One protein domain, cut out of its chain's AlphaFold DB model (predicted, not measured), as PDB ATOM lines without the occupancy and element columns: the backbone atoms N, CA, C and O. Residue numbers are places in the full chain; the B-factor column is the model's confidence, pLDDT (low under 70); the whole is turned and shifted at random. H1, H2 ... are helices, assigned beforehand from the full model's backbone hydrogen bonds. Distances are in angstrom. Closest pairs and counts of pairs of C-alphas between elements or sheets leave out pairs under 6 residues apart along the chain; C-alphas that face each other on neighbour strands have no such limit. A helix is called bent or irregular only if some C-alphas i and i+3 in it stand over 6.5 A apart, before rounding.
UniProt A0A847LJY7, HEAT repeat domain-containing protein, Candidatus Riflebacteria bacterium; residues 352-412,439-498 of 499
ATOM      1  N   GLU A 352     220.784 402.243 261.539       56.44
ATOM      2  CA  GLU A 352     221.057 401.280 260.469       56.44
ATOM      3  C   GLU A 352     220.819 401.933 259.109       56.44
ATOM      4  O   GLU A 352     221.698 401.883 258.250       56.44
ATOM      5  N   LYS A 353     219.708 402.668 258.934       60.81
ATOM      6  CA  LYS A 353     219.504 403.483 257.724       60.81
ATOM      7  C   LYS A 353     220.583 404.563 257.578       60.81
ATOM      8  O   LYS A 353     221.085 404.764 256.474       60.81
ATOM      9  N   ALA A 354     220.984 405.230 258.664       58.50
ATOM     10  CA  ALA A 354     222.066 406.213 258.642       58.50
ATOM     11  C   ALA A 354     223.440 405.570 258.416       58.50
ATOM     12  O   ALA A 354     224.236 406.153 257.694       58.50
ATOM     13  N   ALA A 355     223.717 404.378 258.952       61.44
ATOM     14  CA  ALA A 355     224.972 403.660 258.732       61.44
ATOM     15  C   ALA A 355     225.078 403.141 257.296       61.44
ATOM     16  O   ALA A 355     226.113 403.333 256.673       61.44
ATOM     17  N   ILE A 356     224.011 402.569 256.727       69.00
ATOM     18  CA  ILE A 356     223.981 402.176 255.310       69.00
ATOM     19  C   ILE A 356     224.099 403.423 254.423       69.00
ATOM     20  O   ILE A 356     224.879 403.422 253.478       69.00
ATOM     21  N   SER A 357     223.409 404.521 254.753       69.19
ATOM     22  CA  SER A 357     223.553 405.808 254.051       69.19
ATOM     23  C   SER A 357     224.972 406.383 254.144       69.19
ATOM     24  O   SER A 357     225.511 406.864 253.149       69.19
ATOM     25  N   PHE A 358     225.619 406.268 255.304       66.31
ATOM     26  CA  PHE A 358     226.996 406.695 255.535       66.31
ATOM     27  C   PHE A 358     227.995 405.824 254.763       66.31
ATOM     28  O   PHE A 358     228.825 406.364 254.043       66.31
ATOM     29  N   VAL A 359     227.858 404.494 254.806       70.88
ATOM     30  CA  VAL A 359     228.679 403.546 254.033       70.88
ATOM     31  C   VAL A 359     228.494 403.753 252.528       70.88
ATOM     32  O   VAL A 359     229.475 403.784 251.793       70.88
ATOM     33  N   VAL A 360     227.263 403.962 252.052       75.19
ATOM     34  CA  VAL A 360     226.983 404.309 250.648       75.19
ATOM     35  C   VAL A 360     227.609 405.660 250.284       75.19
ATOM     36  O   VAL A 360     228.217 405.767 249.222       75.19
ATOM     37  N   SER A 361     227.530 406.668 251.159       74.88
ATOM     38  CA  SER A 361     228.156 407.980 250.950       74.88
ATOM     39  C   SER A 361     229.684 407.896 250.906       74.88
ATOM     40  O   SER A 361     230.299 408.518 250.043       74.88
ATOM     41  N   ASP A 362     230.302 407.112 251.787       71.06
ATOM     42  CA  ASP A 362     231.754 406.946 251.849       71.06
ATOM     43  C   ASP A 362     232.282 406.111 250.679       71.06
ATOM     44  O   ASP A 362     233.244 406.530 250.041       71.06
ATOM     45  N   LEU A 363     231.597 405.031 250.286       76.50
ATOM     46  CA  LEU A 363     231.906 404.299 249.050       76.50
ATOM     47  C   LEU A 363     231.757 405.193 247.805       76.50
ATOM     48  O   LEU A 363     232.542 405.071 246.867       76.50
ATOM     49  N   GLN A 364     230.792 406.121 247.784       82.44
ATOM     50  CA  GLN A 364     230.665 407.115 246.708       82.44
ATOM     51  C   GLN A 364     231.799 408.150 246.712       82.44
ATOM     52  O   GLN A 364     232.225 408.565 245.635       82.44
ATOM     53  N   LYS A 365     232.312 408.555 247.882       78.12
ATOM     54  CA  LYS A 365     233.504 409.417 247.985       78.12
ATOM     55  C   LYS A 365     234.759 408.675 247.530       78.12
ATOM     56  O   LYS A 365     235.505 409.215 246.726       78.12
ATOM     57  N   GLU A 366     234.960 407.437 247.976       80.56
ATOM     58  CA  GLU A 366     236.087 406.584 247.571       80.56
ATOM     59  C   GLU A 366     236.085 406.364 246.048       80.56
ATOM     60  O   GLU A 366     237.100 406.555 245.380       80.56
ATOM     61  N   GLN A 367     234.911 406.084 245.469       86.88
ATOM     62  CA  GLN A 367     234.712 405.994 244.022       86.88
ATOM     63  C   GLN A 367     235.024 407.320 243.298       86.88
ATOM     64  O   GLN A 367     235.607 407.302 242.212       86.88
ATOM     65  N   ALA A 368     234.653 408.466 243.882       82.94
ATOM     66  CA  ALA A 368     234.914 409.791 243.323       82.94
ATOM     67  C   ALA A 368     236.401 410.182 243.370       82.94
ATOM     68  O   ALA A 368     236.918 410.698 242.381       82.94
ATOM     69  N   GLU A 369     237.105 409.913 244.472       85.12
ATOM     70  CA  GLU A 369     238.549 410.162 244.574       85.12
ATOM     71  C   GLU A 369     239.336 409.249 243.626       85.12
ATOM     72  O   GLU A 369     240.164 409.742 242.863       85.12
ATOM     73  N   LEU A 370     238.993 407.959 243.540       84.19
ATOM     74  CA  LEU A 370     239.621 407.034 242.591       84.19
ATOM     75  C   LEU A 370     239.423 407.474 241.124       84.19
ATOM     76  O   LEU A 370     240.330 407.353 240.298       84.19
ATOM     77  N   GLN A 371     238.253 408.035 240.795       89.00
ATOM     78  CA  GLN A 371     238.006 408.674 239.498       89.00
ATOM     79  C   GLN A 371     238.855 409.940 239.291       89.00
ATOM     80  O   GLN A 371     239.306 410.176 238.171       89.00
ATOM     81  N   LYS A 372     239.106 410.759 240.323       91.00
ATOM     82  CA  LYS A 372     240.001 411.927 240.212       91.00
ATOM     83  C   LYS A 372     241.453 411.514 240.017       91.00
ATOM     84  O   LYS A 372     242.124 412.107 239.179       91.00
ATOM     85  N   GLU A 373     241.937 410.511 240.746       86.94
ATOM     86  CA  GLU A 373     243.296 409.976 240.597       86.94
ATOM     87  C   GLU A 373     243.519 409.423 239.186       86.94
ATOM     88  O   GLU A 373     244.426 409.875 238.486       86.94
ATOM     89  N   ALA A 374     242.626 408.552 238.705       88.75
ATOM     90  CA  ALA A 374     242.664 408.080 237.322       88.75
ATOM     91  C   ALA A 374     242.539 409.237 236.313       88.75
ATOM     92  O   ALA A 374     243.211 409.248 235.284       88.75
ATOM     93  N   GLY A 375     241.723 410.251 236.618       90.44
ATOM     94  CA  GLY A 375     241.611 411.473 235.827       90.44
ATOM     95  C   GLY A 375     242.910 412.275 235.744       90.44
ATOM     96  O   GLY A 375     243.201 412.830 234.690       90.44
ATOM     97  N   ARG A 376     243.718 412.312 236.812       91.12
ATOM     98  CA  ARG A 376     245.049 412.944 236.818       91.12
ATOM     99  C   ARG A 376     246.029 412.170 235.936       91.12
ATOM    100  O   ARG A 376     246.660 412.787 235.087       91.12
ATOM    101  N   VAL A 377     246.055 410.839 236.026       90.50
ATOM    102  CA  VAL A 377     246.875 409.976 235.148       90.50
ATOM    103  C   VAL A 377     246.496 410.152 233.669       90.50
ATOM    104  O   VAL A 377     247.355 410.348 232.813       90.50
ATOM    105  N   VAL A 378     245.199 410.172 233.341       88.06
ATOM    106  CA  VAL A 378     244.724 410.418 231.962       88.06
ATOM    107  C   VAL A 378     245.027 411.851 231.502       88.06
ATOM    108  O   VAL A 378     245.266 412.087 230.317       88.06
ATOM    109  N   PHE A 379     245.054 412.816 232.422       88.38
ATOM    110  CA  PHE A 379     245.462 414.186 232.132       88.38
ATOM    111  C   PHE A 379     246.974 414.314 231.878       88.38
ATOM    112  O   PHE A 379     247.374 415.096 231.018       88.38
ATOM    113  N   GLU A 380     247.813 413.516 232.536       81.62
ATOM    114  CA  GLU A 380     249.245 413.427 232.226       81.62
ATOM    115  C   GLU A 380     249.470 412.847 230.822       81.62
ATOM    116  O   GLU A 380     250.189 413.455 230.027       81.62
ATOM    117  N   MET A 381     248.755 411.774 230.449       81.62
ATOM    118  CA  MET A 381     248.758 411.242 229.072       81.62
ATOM    119  C   MET A 381     248.306 412.299 228.044       81.62
ATOM    120  O   MET A 381     248.886 412.430 226.966       81.62
ATOM    121  N   TYR A 382     247.295 413.109 228.381       85.00
ATOM    122  CA  TYR A 382     246.876 414.260 227.570       85.00
ATOM    123  C   TYR A 382     247.990 415.309 227.408       85.00
ATOM    124  O   TYR A 382     248.197 415.815 226.305       85.00
ATOM    125  N   GLN A 383     248.721 415.631 228.479       67.50
ATOM    126  CA  GLN A 383     249.834 416.586 228.439       67.50
ATOM    127  C   GLN A 383     251.057 416.054 227.670       67.50
ATOM    128  O   GLN A 383     251.792 416.855 227.083       67.50
ATOM    129  N   GLN A 384     251.255 414.734 227.659       73.00
ATOM    130  CA  GLN A 384     252.298 414.027 226.906       73.00
ATOM    131  C   GLN A 384     251.956 413.897 225.408       73.00
ATOM    132  O   GLN A 384     252.860 413.911 224.576       73.00
ATOM    133  N   GLY A 385     250.665 413.893 225.053       71.12
ATOM    134  CA  GLY A 385     250.173 413.778 223.670       71.12
ATOM    135  C   GLY A 385     249.675 412.378 223.296       71.12
ATOM    136  O   GLY A 385     249.169 412.177 222.191       71.12
ATOM    137  N   ASP A 386     249.729 411.432 224.235       74.19
ATOM    138  CA  ASP A 386     249.381 410.016 224.051       74.19
ATOM    139  C   ASP A 386     247.863 409.749 224.040       74.19
ATOM    140  O   ASP A 386     247.403 408.607 224.005       74.19
ATOM    141  N   LEU A 387     247.051 410.809 224.066       78.12
ATOM    142  CA  LEU A 387     245.596 410.744 224.132       78.12
ATOM    143  C   LEU A 387     244.960 411.198 222.813       78.12
ATOM    144  O   LEU A 387     245.040 412.364 222.446       78.12
ATOM    145  N   GLN A 388     244.266 410.289 222.125       77.44
ATOM    146  CA  GLN A 388     243.645 410.555 220.812       77.44
ATOM    147  C   GLN A 388     242.103 410.641 220.858       77.44
ATOM    148  O   GLN A 388     241.446 410.882 219.847       77.44
ATOM    149  N   ILE A 389     241.491 410.454 222.034       83.25
ATOM    150  CA  ILE A 389     240.028 410.371 222.186       83.25
ATOM    151  C   ILE A 389     239.432 411.764 222.410       83.25
ATOM    152  O   ILE A 389     239.623 412.365 223.464       83.25
ATOM    153  N   SER A 390     238.643 412.246 221.444       76.44
ATOM    154  CA  SER A 390     238.063 413.604 221.412       76.44
ATOM    155  C   SER A 390     237.318 414.034 222.693       76.44
ATOM    156  O   SER A 390     237.481 415.164 223.156       76.44
ATOM    157  N   GLU A 391     236.551 413.135 223.326       86.19
ATOM    158  CA  GLU A 391     235.865 413.405 224.605       86.19
ATOM    159  C   GLU A 391     236.866 413.702 225.735       86.19
ATOM    160  O   GLU A 391     236.737 414.704 226.441       86.19
ATOM    161  N   LEU A 392     237.894 412.861 225.870       87.56
ATOM    162  CA  LEU A 392     238.908 412.964 226.922       87.56
ATOM    163  C   LEU A 392     239.844 414.160 226.667       87.56
ATOM    164  O   LEU A 392     240.134 414.919 227.591       87.56
ATOM    165  N   LEU A 393     240.212 414.398 225.401       72.56
ATOM    166  CA  LEU A 393     240.893 415.616 224.952       72.56
ATOM    167  C   LEU A 393     240.114 416.871 225.366       72.56
ATOM    168  O   LEU A 393     240.697 417.801 225.918       72.56
ATOM    169  N   THR A 394     238.804 416.919 225.114       79.25
ATOM    170  CA  THR A 394     237.967 418.092 225.422       79.25
ATOM    171  C   THR A 394     237.971 418.398 226.920       79.25
ATOM    172  O   THR A 394     238.207 419.541 227.309       79.25
ATOM    173  N   ILE A 395     237.794 417.378 227.766       80.88
ATOM    174  CA  ILE A 395     237.835 417.539 229.227       80.88
ATOM    175  C   ILE A 395     239.242 417.973 229.688       80.88
ATOM    176  O   ILE A 395     239.355 418.861 230.532       80.88
ATOM    177  N   GLY A 396     240.317 417.446 229.086       71.12
ATOM    178  CA  GLY A 396     241.694 417.894 229.338       71.12
ATOM    179  C   GLY A 396     241.914 419.388 229.053       71.12
ATOM    180  O   GLY A 396     242.469 420.108 229.884       71.12
ATOM    181  N   HIS A 397     241.396 419.905 227.934       78.00
ATOM    182  CA  HIS A 397     241.451 421.343 227.636       78.00
ATOM    183  C   HIS A 397     240.672 422.188 228.665       78.00
ATOM    184  O   HIS A 397     241.102 423.294 229.004       78.00
ATOM    185  N   GLU A 398     239.548 421.690 229.193       73.00
ATOM    186  CA  GLU A 398     238.805 422.374 230.261       73.00
ATOM    187  C   GLU A 398     239.568 422.371 231.596       73.00
ATOM    188  O   GLU A 398     239.591 423.399 232.274       73.00
ATOM    189  N   ILE A 399     240.257 421.276 231.945       76.88
ATOM    190  CA  ILE A 399     241.121 421.188 233.137       76.88
ATOM    191  C   ILE A 399     242.284 422.184 233.043       76.88
ATOM    192  O   ILE A 399     242.537 422.909 234.007       76.88
ATOM    193  N   LEU A 400     242.952 422.290 231.885       69.69
ATOM    194  CA  LEU A 400     243.974 423.323 231.652       69.69
ATOM    195  C   LEU A 400     243.408 424.735 231.845       69.69
ATOM    196  O   LEU A 400     244.032 425.558 232.514       69.69
ATOM    197  N   ARG A 401     242.208 425.010 231.316       67.56
ATOM    198  CA  ARG A 401     241.546 426.309 231.494       67.56
ATOM    199  C   ARG A 401     241.212 426.593 232.962       67.56
ATOM    200  O   ARG A 401     241.341 427.737 233.388       67.56
ATOM    201  N   MET A 402     240.799 425.590 233.744       81.56
ATOM    202  CA  MET A 402     240.556 425.792 235.178       81.56
ATOM    203  C   MET A 402     241.863 426.018 235.942       81.56
ATOM    204  O   MET A 402     241.903 426.929 236.757       81.56
ATOM    205  N   ASN A 403     242.940 425.278 235.648       71.38
ATOM    206  CA  ASN A 403     244.268 425.541 236.224       71.38
ATOM    207  C   ASN A 403     244.718 426.990 235.981       71.38
ATOM    208  O   ASN A 403     245.144 427.654 236.922       71.38
ATOM    209  N   TYR A 404     244.539 427.497 234.756       60.91
ATOM    210  CA  TYR A 404     244.813 428.894 234.415       60.91
ATOM    211  C   TYR A 404     243.966 429.882 235.234       60.91
ATOM    212  O   TYR A 404     244.512 430.824 235.802       60.91
ATOM    213  N   TYR A 405     242.649 429.673 235.359       70.19
ATOM    214  CA  TYR A 405     241.816 430.574 236.165       70.19
ATOM    215  C   TYR A 405     242.125 430.507 237.663       70.19
ATOM    216  O   TYR A 405     242.129 431.549 238.308       70.19
ATOM    217  N   ILE A 406     242.411 429.328 238.220       71.81
ATOM    218  CA  ILE A 406     242.841 429.203 239.621       71.81
ATOM    219  C   ILE A 406     244.069 430.086 239.841       71.81
ATOM    220  O   ILE A 406     244.019 430.971 240.686       71.81
ATOM    221  N   GLN A 407     245.102 429.908 239.011       56.97
ATOM    222  CA  GLN A 407     246.337 430.682 239.085       56.97
ATOM    223  C   GLN A 407     246.088 432.191 238.918       56.97
ATOM    224  O   GLN A 407     246.509 432.984 239.753       56.97
ATOM    225  N   LYS A 408     245.317 432.605 237.907       64.38
ATOM    226  CA  LYS A 408     244.981 434.018 237.674       64.38
ATOM    227  C   LYS A 408     244.306 434.679 238.880       64.38
ATOM    228  O   LYS A 408     244.673 435.787 239.265       64.38
ATOM    229  N   TYR A 409     243.313 434.017 239.473       65.19
ATOM    230  CA  TYR A 409     242.556 434.583 240.590       65.19
ATOM    231  C   TYR A 409     243.258 434.438 241.950       65.19
ATOM    232  O   TYR A 409     242.871 435.156 242.868       65.19
ATOM    233  N   THR A 410     244.290 433.592 242.081       61.91
ATOM    234  CA  THR A 410     245.219 433.629 243.228       61.91
ATOM    235  C   THR A 410     246.298 434.702 243.070       61.91
ATOM    236  O   THR A 410     246.638 435.370 244.043       61.91
ATOM    237  N   ASP A 411     246.801 434.924 241.854       46.91
ATOM    238  CA  ASP A 411     247.905 435.860 241.602       46.91
ATOM    239  C   ASP A 411     247.437 437.334 241.661       46.91
ATOM    240  O   ASP A 411     248.174 438.210 242.120       46.91
ATOM    241  N   GLU A 412     246.178 437.623 241.299       47.28
ATOM    242  CA  GLU A 412     245.568 438.960 241.425       47.28
ATOM    243  C   GLU A 412     245.329 439.435 242.880       47.28
ATOM    244  O   GLU A 412     244.981 440.604 243.083       47.28
ATOM    245  N   ASN A 439     236.515 437.796 250.337       59.72
ATOM    246  CA  ASN A 439     236.854 438.499 249.097       59.72
ATOM    247  C   ASN A 439     236.168 437.827 247.881       59.72
ATOM    248  O   ASN A 439     236.378 436.626 247.662       59.72
ATOM    249  N   PRO A 440     235.387 438.557 247.058       62.44
ATOM    250  CA  PRO A 440     234.744 437.995 245.872       62.44
ATOM    251  C   PRO A 440     235.706 437.328 244.875       62.44
ATOM    252  O   PRO A 440     235.250 436.513 244.073       62.44
ATOM    253  N   LYS A 441     237.010 437.657 244.904       62.31
ATOM    254  CA  LYS A 441     238.051 436.998 244.091       62.31
ATOM    255  C   LYS A 441     238.534 435.669 244.681       62.31
ATOM    256  O   LYS A 441     238.530 434.679 243.954       62.31
ATOM    257  N   ALA A 442     238.825 435.598 245.984       59.19
ATOM    258  CA  ALA A 442     239.108 434.332 246.674       59.19
ATOM    259  C   ALA A 442     237.988 433.301 246.435       59.19
ATOM    260  O   ALA A 442     238.245 432.151 246.084       59.19
ATOM    261  N   LEU A 443     236.728 433.750 246.507       70.88
ATOM    262  CA  LEU A 443     235.555 432.924 246.212       70.88
ATOM    263  C   LEU A 443     235.496 432.451 244.741       70.88
ATOM    264  O   LEU A 443     234.898 431.417 244.453       70.88
ATOM    265  N   GLN A 444     236.102 433.180 243.798       70.06
ATOM    266  CA  GLN A 444     236.231 432.753 242.399       70.06
ATOM    267  C   GLN A 444     237.346 431.713 242.224       70.06
ATOM    268  O   GLN A 444     237.091 430.679 241.611       70.06
ATOM    269  N   ALA A 445     238.528 431.914 242.815       71.31
ATOM    270  CA  ALA A 445     239.606 430.917 242.806       71.31
ATOM    271  C   ALA A 445     239.166 429.582 243.450       71.31
ATOM    272  O   ALA A 445     239.411 428.509 242.894       71.31
ATOM    273  N   GLU A 446     238.434 429.647 244.568       78.38
ATOM    274  CA  GLU A 446     237.829 428.494 245.256       78.38
ATOM    275  C   GLU A 446     236.838 427.750 244.329       78.38
ATOM    276  O   GLU A 446     236.936 426.534 244.161       78.38
ATOM    277  N   ARG A 447     235.968 428.479 243.608       82.56
ATOM    278  CA  ARG A 447     235.039 427.908 242.607       82.56
ATOM    279  C   ARG A 447     235.743 427.270 241.406       82.56
ATOM    280  O   ARG A 447     235.317 426.209 240.955       82.56
ATOM    281  N   PHE A 448     236.799 427.885 240.870       82.44
ATOM    282  CA  PHE A 448     237.566 427.289 239.767       82.44
ATOM    283  C   PHE A 448     238.345 426.050 240.224       82.44
ATOM    284  O   PHE A 448     238.439 425.084 239.468       82.44
ATOM    285  N   THR A 449     238.819 426.036 241.474       82.81
ATOM    286  CA  THR A 449     239.450 424.864 242.097       82.81
ATOM    287  C   THR A 449     238.457 423.716 242.210       82.81
ATOM    288  O   THR A 449     238.727 422.636 241.690       82.81
ATOM    289  N   GLN A 450     237.273 423.963 242.776       87.69
ATOM    290  CA  GLN A 450     236.203 422.966 242.844       87.69
ATOM    291  C   GLN A 450     235.849 422.422 241.447       87.69
ATOM    292  O   GLN A 450     235.863 421.211 241.230       87.69
ATOM    293  N   LYS A 451     235.629 423.311 240.469       88.88
ATOM    294  CA  LYS A 451     235.298 422.922 239.092       88.88
ATOM    295  C   LYS A 451     236.409 422.114 238.406       88.88
ATOM    296  O   LYS A 451     236.115 421.255 237.578       88.88
ATOM    297  N   ARG A 452     237.683 422.348 238.736       92.94
ATOM    298  CA  ARG A 452     238.793 421.514 238.250       92.94
ATOM    299  C   ARG A 452     238.727 420.097 238.817       92.94
ATOM    300  O   ARG A 452     238.912 419.146 238.069       92.94
ATOM    301  N   GLU A 453     238.472 419.954 240.115       92.12
ATOM    302  CA  GLU A 453     238.373 418.641 240.763       92.12
ATOM    303  C   GLU A 453     237.169 417.836 240.235       92.12
ATOM    304  O   GLU A 453     237.291 416.637 239.988       92.12
ATOM    305  N   GLU A 454     236.046 418.503 239.945       94.00
ATOM    306  CA  GLU A 454     234.903 417.918 239.224       94.00
ATOM    307  C   GLU A 454     235.285 417.450 237.805       94.00
ATOM    308  O   GLU A 454     234.879 416.371 237.367       94.00
ATOM    309  N   LEU A 455     236.098 418.226 237.075       90.81
ATOM    310  CA  LEU A 455     236.569 417.849 235.739       90.81
ATOM    311  C   LEU A 455     237.575 416.687 235.763       90.81
ATOM    312  O   LEU A 455     237.501 415.834 234.880       90.81
ATOM    313  N   PHE A 456     238.461 416.600 236.762       92.81
ATOM    314  CA  PHE A 456     239.319 415.422 236.952       92.81
ATOM    315  C   PHE A 456     238.481 414.164 237.196       92.81
ATOM    316  O   PHE A 456     238.683 413.158 236.516       92.81
ATOM    317  N   GLN A 457     237.481 414.234 238.082       94.69
ATOM    318  CA  GLN A 457     236.557 413.121 238.311       94.69
ATOM    319  C   GLN A 457     235.828 412.715 237.016       94.69
ATOM    320  O   GLN A 457     235.752 411.534 236.669       94.69
ATOM    321  N   LYS A 458     235.333 413.701 236.255       94.94
ATOM    322  CA  LYS A 458     234.667 413.486 234.963       94.94
ATOM    323  C   LYS A 458     235.598 412.834 233.934       94.94
ATOM    324  O   LYS A 458     235.136 411.972 233.185       94.94
ATOM    325  N   LEU A 459     236.878 413.215 233.901       94.00
ATOM    326  CA  LEU A 459     237.885 412.659 232.995       94.00
ATOM    327  C   LEU A 459     238.162 411.183 233.296       94.00
ATOM    328  O   LEU A 459     238.080 410.363 232.383       94.00
ATOM    329  N   GLY A 460     238.410 410.826 234.561       93.06
ATOM    330  CA  GLY A 460     238.623 409.427 234.953       93.06
ATOM    331  C   GLY A 460     237.374 408.566 234.755       93.06
ATOM    332  O   GLY A 460     237.454 407.484 234.179       93.06
ATOM    333  N   GLY A 461     236.192 409.079 235.111       93.81
ATOM    334  CA  GLY A 461     234.923 408.394 234.846       93.81
ATOM    335  C   GLY A 461     234.640 408.187 233.350       93.81
ATOM    336  O   GLY A 461     234.092 407.156 232.964       93.81
ATOM    337  N   ALA A 462     235.023 409.133 232.486       93.62
ATOM    338  CA  ALA A 462     234.943 408.965 231.035       93.62
ATOM    339  C   ALA A 462     235.959 407.934 230.520       93.62
ATOM    340  O   ALA A 462     235.587 407.058 229.739       93.62
ATOM    341  N   ALA A 463     237.201 407.975 231.008       92.94
ATOM    342  CA  ALA A 463     238.229 406.999 230.668       92.94
ATOM    343  C   ALA A 463     237.817 405.568 231.052       92.94
ATOM    344  O   ALA A 463     237.935 404.672 230.222       92.94
ATOM    345  N   PHE A 464     237.242 405.355 232.241       94.31
ATOM    346  CA  PHE A 464     236.727 404.048 232.669       94.31
ATOM    347  C   PHE A 464     235.599 403.521 231.770       94.31
ATOM    348  O   PHE A 464     235.619 402.344 231.416       94.31
ATOM    349  N   ARG A 465     234.652 404.366 231.328       93.88
ATOM    350  CA  ARG A 465     233.612 403.944 230.363       93.88
ATOM    351  C   ARG A 465     234.215 403.509 229.026       93.88
ATOM    352  O   ARG A 465     233.841 402.468 228.494       93.88
ATOM    353  N   ARG A 466     235.170 404.281 228.495       90.50
ATOM    354  CA  ARG A 466     235.870 403.948 227.242       90.50
ATOM    355  C   ARG A 466     236.730 402.687 227.385       90.50
ATOM    356  O   ARG A 466     236.779 401.885 226.458       90.50
ATOM    357  N   PHE A 467     237.343 402.474 228.549       90.38
ATOM    358  CA  PHE A 467     238.130 401.277 228.860       90.38
ATOM    359  C   PHE A 467     237.257 400.020 228.956       90.38
ATOM    360  O   PHE A 467     237.568 399.012 228.323       90.38
ATOM    361  N   ALA A 468     236.102 400.098 229.629       90.44
ATOM    362  CA  ALA A 468     235.112 399.018 229.666       90.44
ATOM    363  C   ALA A 468     234.642 398.601 228.256       90.44
ATOM    364  O   ALA A 468     234.511 397.411 227.967       90.44
ATOM    365  N   ASN A 469     234.459 399.576 227.359       89.50
ATOM    366  CA  ASN A 469     234.068 399.354 225.964       89.50
ATOM    367  C   ASN A 469     235.231 398.943 225.036       89.50
ATOM    368  O   ASN A 469     235.000 398.713 223.851       89.50
ATOM    369  N   LYS A 470     236.475 398.857 225.540       88.12
ATOM    370  CA  LYS A 470     237.714 398.644 224.755       88.12
ATOM    371  C   LYS A 470     238.016 399.737 223.715       88.12
ATOM    372  O   LYS A 470     238.825 399.534 222.816       88.12
ATOM    373  N   GLU A 471     237.401 400.910 223.857       85.31
ATOM    374  CA  GLU A 471     237.640 402.107 223.034       85.31
ATOM    375  C   GLU A 471     238.863 402.910 223.518       85.31
ATOM    376  O   GLU A 471     239.359 403.783 222.809       85.31
ATOM    377  N   PHE A 472     239.344 402.625 224.731       84.38
ATOM    378  CA  PHE A 472     240.564 403.175 225.318       84.38
ATOM    379  C   PHE A 472     241.337 402.052 226.008       84.38
ATOM    380  O   PHE A 472     240.775 401.354 226.846       84.38
ATOM    381  N   THR A 473     242.615 401.872 225.691       80.75
ATOM    382  CA  THR A 473     243.465 400.851 226.318       80.75
ATOM    383  C   THR A 473     244.758 401.489 226.818       80.75
ATOM    384  O   THR A 473     245.494 402.119 226.067       80.75
ATOM    385  N   SER A 474     245.018 401.358 228.119       84.75
ATOM    386  CA  SER A 474     246.246 401.821 228.768       84.75
ATOM    387  C   SER A 474     246.452 401.052 230.070       84.75
ATOM    388  O   SER A 474     245.565 401.029 230.926       84.75
ATOM    389  N   SER A 475     247.629 400.445 230.233       85.69
ATOM    390  CA  SER A 475     248.014 399.724 231.454       85.69
ATOM    391  C   SER A 475     248.100 400.644 232.679       85.69
ATOM    392  O   SER A 475     247.911 400.189 233.804       85.69
ATOM    393  N   LEU A 476     248.305 401.953 232.471       84.62
ATOM    394  CA  LEU A 476     248.383 402.948 233.546       84.62
ATOM    395  C   LEU A 476     247.051 403.136 234.290       84.62
ATOM    396  O   LEU A 476     247.062 403.527 235.453       84.62
ATOM    397  N   ILE A 477     245.908 402.845 233.652       88.50
ATOM    398  CA  ILE A 477     244.579 402.972 234.279       88.50
ATOM    399  C   ILE A 477     243.929 401.632 234.647       88.50
ATOM    400  O   ILE A 477     242.898 401.623 235.316       88.50
ATOM    401  N   GLU A 478     244.517 400.502 234.255       86.00
ATOM    402  CA  GLU A 478     243.942 399.161 234.439       86.00
ATOM    403  C   GLU A 478     243.762 398.794 235.926       86.00
ATOM    404  O   GLU A 478     242.707 398.295 236.333       86.00
ATOM    405  N   GLY A 479     244.749 399.121 236.770       84.94
ATOM    406  CA  GLY A 479     244.671 398.921 238.224       84.94
ATOM    407  C   GLY A 479     243.614 399.803 238.903       84.94
ATOM    408  O   GLY A 479     242.883 399.340 239.786       84.94
ATOM    409  N   TYR A 480     243.472 401.051 238.442       86.69
ATOM    410  CA  TYR A 480     242.432 401.973 238.901       86.69
ATOM    411  C   TYR A 480     241.037 401.488 238.483       86.69
ATOM    412  O   TYR A 480     240.133 401.431 239.314       86.69
ATOM    413  N   PHE A 481     240.870 401.051 237.231       88.62
ATOM    414  CA  PHE A 481     239.612 400.507 236.715       88.62
ATOM    415  C   PHE A 481     239.187 399.225 237.451       88.62
ATOM    416  O   PHE A 481     238.044 399.108 237.888       88.62
ATOM    417  N   THR A 482     240.123 398.301 237.686       87.19
ATOM    418  CA  THR A 482     239.881 397.075 238.472       87.19
ATOM    419  C   THR A 482     239.417 397.392 239.898       87.19
ATOM    420  O   THR A 482     238.559 396.706 240.458       87.19
ATOM    421  N   SER A 483     239.981 398.437 240.506       84.88
ATOM    422  CA  SER A 483     239.596 398.890 241.848       84.88
ATOM    423  C   SER A 483     238.227 399.577 241.838       84.88
ATOM    424  O   SER A 483     237.401 399.315 242.713       84.88
ATOM    425  N   TYR A 484     237.936 400.360 240.794       89.75
ATOM    426  CA  TYR A 484     236.647 401.008 240.569       89.75
ATOM    427  C   TYR A 484     235.509 399.985 240.431       89.75
ATOM    428  O   TYR A 484     234.489 400.132 241.098       89.75
ATOM    429  N   GLN A 485     235.698 398.909 239.659       89.56
ATOM    430  CA  GLN A 485     234.698 397.839 239.519       89.56
ATOM    431  C   GLN A 485     234.367 397.173 240.866       89.56
ATOM    432  O   GLN A 485     233.198 396.970 241.194       89.56
ATOM    433  N   LYS A 486     235.381 396.899 241.700       87.75
ATOM    434  CA  LYS A 486     235.183 396.338 243.050       87.75
ATOM    435  C   LYS A 486     234.403 397.284 243.970       87.75
ATOM    436  O   LYS A 486     233.629 396.811 244.802       87.75
ATOM    437  N   LEU A 487     234.603 398.598 243.846       86.69
ATOM    438  CA  LEU A 487     233.827 399.599 244.585       86.69
ATOM    439  C   LEU A 487     232.396 399.716 244.056       86.69
ATOM    440  O   LEU A 487     231.466 399.784 244.853       86.69
ATOM    441  N   GLU A 488     232.201 399.665 242.740       87.69
ATOM    442  CA  GLU A 488     230.885 399.716 242.097       87.69
ATOM    443  C   GLU A 488     230.014 398.506 242.487       87.69
ATOM    444  O   GLU A 488     228.852 398.677 242.859       87.69
ATOM    445  N   GLU A 489     230.591 397.299 242.542       89.31
ATOM    446  CA  GLU A 489     229.916 396.107 243.072       89.31
ATOM    447  C   GLU A 489     229.534 396.227 244.555       89.31
ATOM    448  O   GLU A 489     228.430 395.837 244.940       89.31
ATOM    449  N   LYS A 490     230.445 396.721 245.407       86.44
ATOM    450  CA  LYS A 490     230.164 396.945 246.838       86.44
ATOM    451  C   LYS A 490     229.048 397.972 247.008       86.44
ATOM    452  O   LYS A 490     228.098 397.731 247.747       86.44
ATOM    453  N   LEU A 491     229.134 399.085 246.284       86.62
ATOM    454  CA  LEU A 491     228.150 400.158 246.313       86.62
ATOM    455  C   LEU A 491     226.770 399.674 245.854       86.62
ATOM    456  O   LEU A 491     225.766 400.060 246.448       86.62
ATOM    457  N   LEU A 492     226.704 398.810 244.836       88.25
ATOM    458  CA  LEU A 492     225.453 398.193 244.396       88.25
ATOM    459  C   LEU A 492     224.853 397.287 245.483       88.25
ATOM    460  O   LEU A 492     223.658 397.389 245.756       88.25
ATOM    461  N   LYS A 493     225.676 396.460 246.144       87.88
ATOM    462  CA  LYS A 493     225.254 395.572 247.245       87.88
ATOM    463  C   LYS A 493     224.720 396.355 248.452       87.88
ATOM    464  O   LYS A 493     223.670 396.001 248.980       87.88
ATOM    465  N   GLU A 494     225.379 397.442 248.859       82.75
ATOM    466  CA  GLU A 494     224.899 398.271 249.978       82.75
ATOM    467  C   GLU A 494     223.694 399.151 249.593       82.75
ATOM    468  O   GLU A 494     222.800 399.356 250.411       82.75
ATOM    469  N   LYS A 495     223.572 399.591 248.330       83.50
ATOM    470  CA  LYS A 495     222.342 400.246 247.838       83.50
ATOM    471  C   LYS A 495     221.144 399.299 247.795       83.50
ATOM    472  O   LYS A 495     220.042 399.722 248.113       83.50
ATOM    473  N   GLN A 496     221.342 398.023 247.460       85.81
ATOM    474  CA  GLN A 496     220.289 396.995 247.520       85.81
ATOM    475  C   GLN A 496     219.848 396.658 248.955       85.81
ATOM    476  O   GLN A 496     218.808 396.032 249.138       85.81
ATOM    477  N   ARG A 497     220.616 397.078 249.969       76.94
ATOM    478  CA  ARG A 497     220.256 396.992 251.392       76.94
ATOM    479  C   ARG A 497     219.551 398.242 251.922       76.94
ATOM    480  O   ARG A 497     219.124 398.228 253.072       76.94
ATOM    481  N   MET A 498     219.425 399.310 251.129       71.81
ATOM    482  CA  MET A 498     218.599 400.457 251.512       71.81
ATOM    483  C   MET A 498     217.107 400.074 251.435       71.81
ATOM    484  O   MET A 498     216.670 399.628 250.374       71.81
TER     485      MET A 498
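This is residues 352 to 412 and 439 to 498 of the 499 residues of the protein "HEAT repeat domain-containing protein" of Candidatus Riflebacteria bacterium (UniProt A0A847LJY7). Two pairs of side-by-side helices, H1 with H4 and H2 with H3, cross as a lopsided X that looks nearly like a V, with H1 and H3 crossing where the pairs meet. One arm holds the first part of H1 and the end of H4, the other the end of H2 and the first part of H3. The printed part has 121 residues, with four named helices in the order H1, H2, H3, H4 and no named strand, and is all helix. It is flat, spanning 49 by 40 by 17 A, and only just loose, close to compact, with a radius of gyration of the C-alphas of 16.6 A.

Find C-alpha 352 at (221.057, 401.280, 260.469); from there H1 runs 47.6 A through residues 352 to 384. H2, residues 390 to 412, covers 33.2 A, and H3, residues 442 to 468, covers 39.4 A. H4, residues 475 to 495, covers 30.5 A and ends at C-alpha 495 at (222.342, 400.246, 247.838); it is irregular, with C-alphas 476 and 479 7.2 A apart.

Start at H1, the hub, which touches H4 at a shallow tilt of 17 degrees, opposite ways; their closest C-alphas, Val 360 and Leu 491, are 6.1 A apart. With residues 368 to 379 alone H1 touches H3, about perpendicular at 86 degrees; look at the closest C-alphas, Gly 375 and Gly 460, 3.7 A apart. H2 touches H3 at a shallow tilt of 17 degrees, opposite ways, closest at C-alphas Ile 406 and Ala 445, 4.9 A. H2 and H4 are apart. Every O i to N i+4 pair is within hydrogen-bond range in H1, H2 and H3, and 15 of 17 are in H4.

The farthest C-alphas, Glu 412 and Arg 497, are 50.0 A apart. Residues 413 to 438 are not printed, and C-alphas 412 and 439 stand 11.6 A apart across this cut. Neither link printed whole is long. The mean pLDDT of the printed part is 80.1; look for values under 70 at residues 352 to 358, 407 to 412 and 439 to 442, among others.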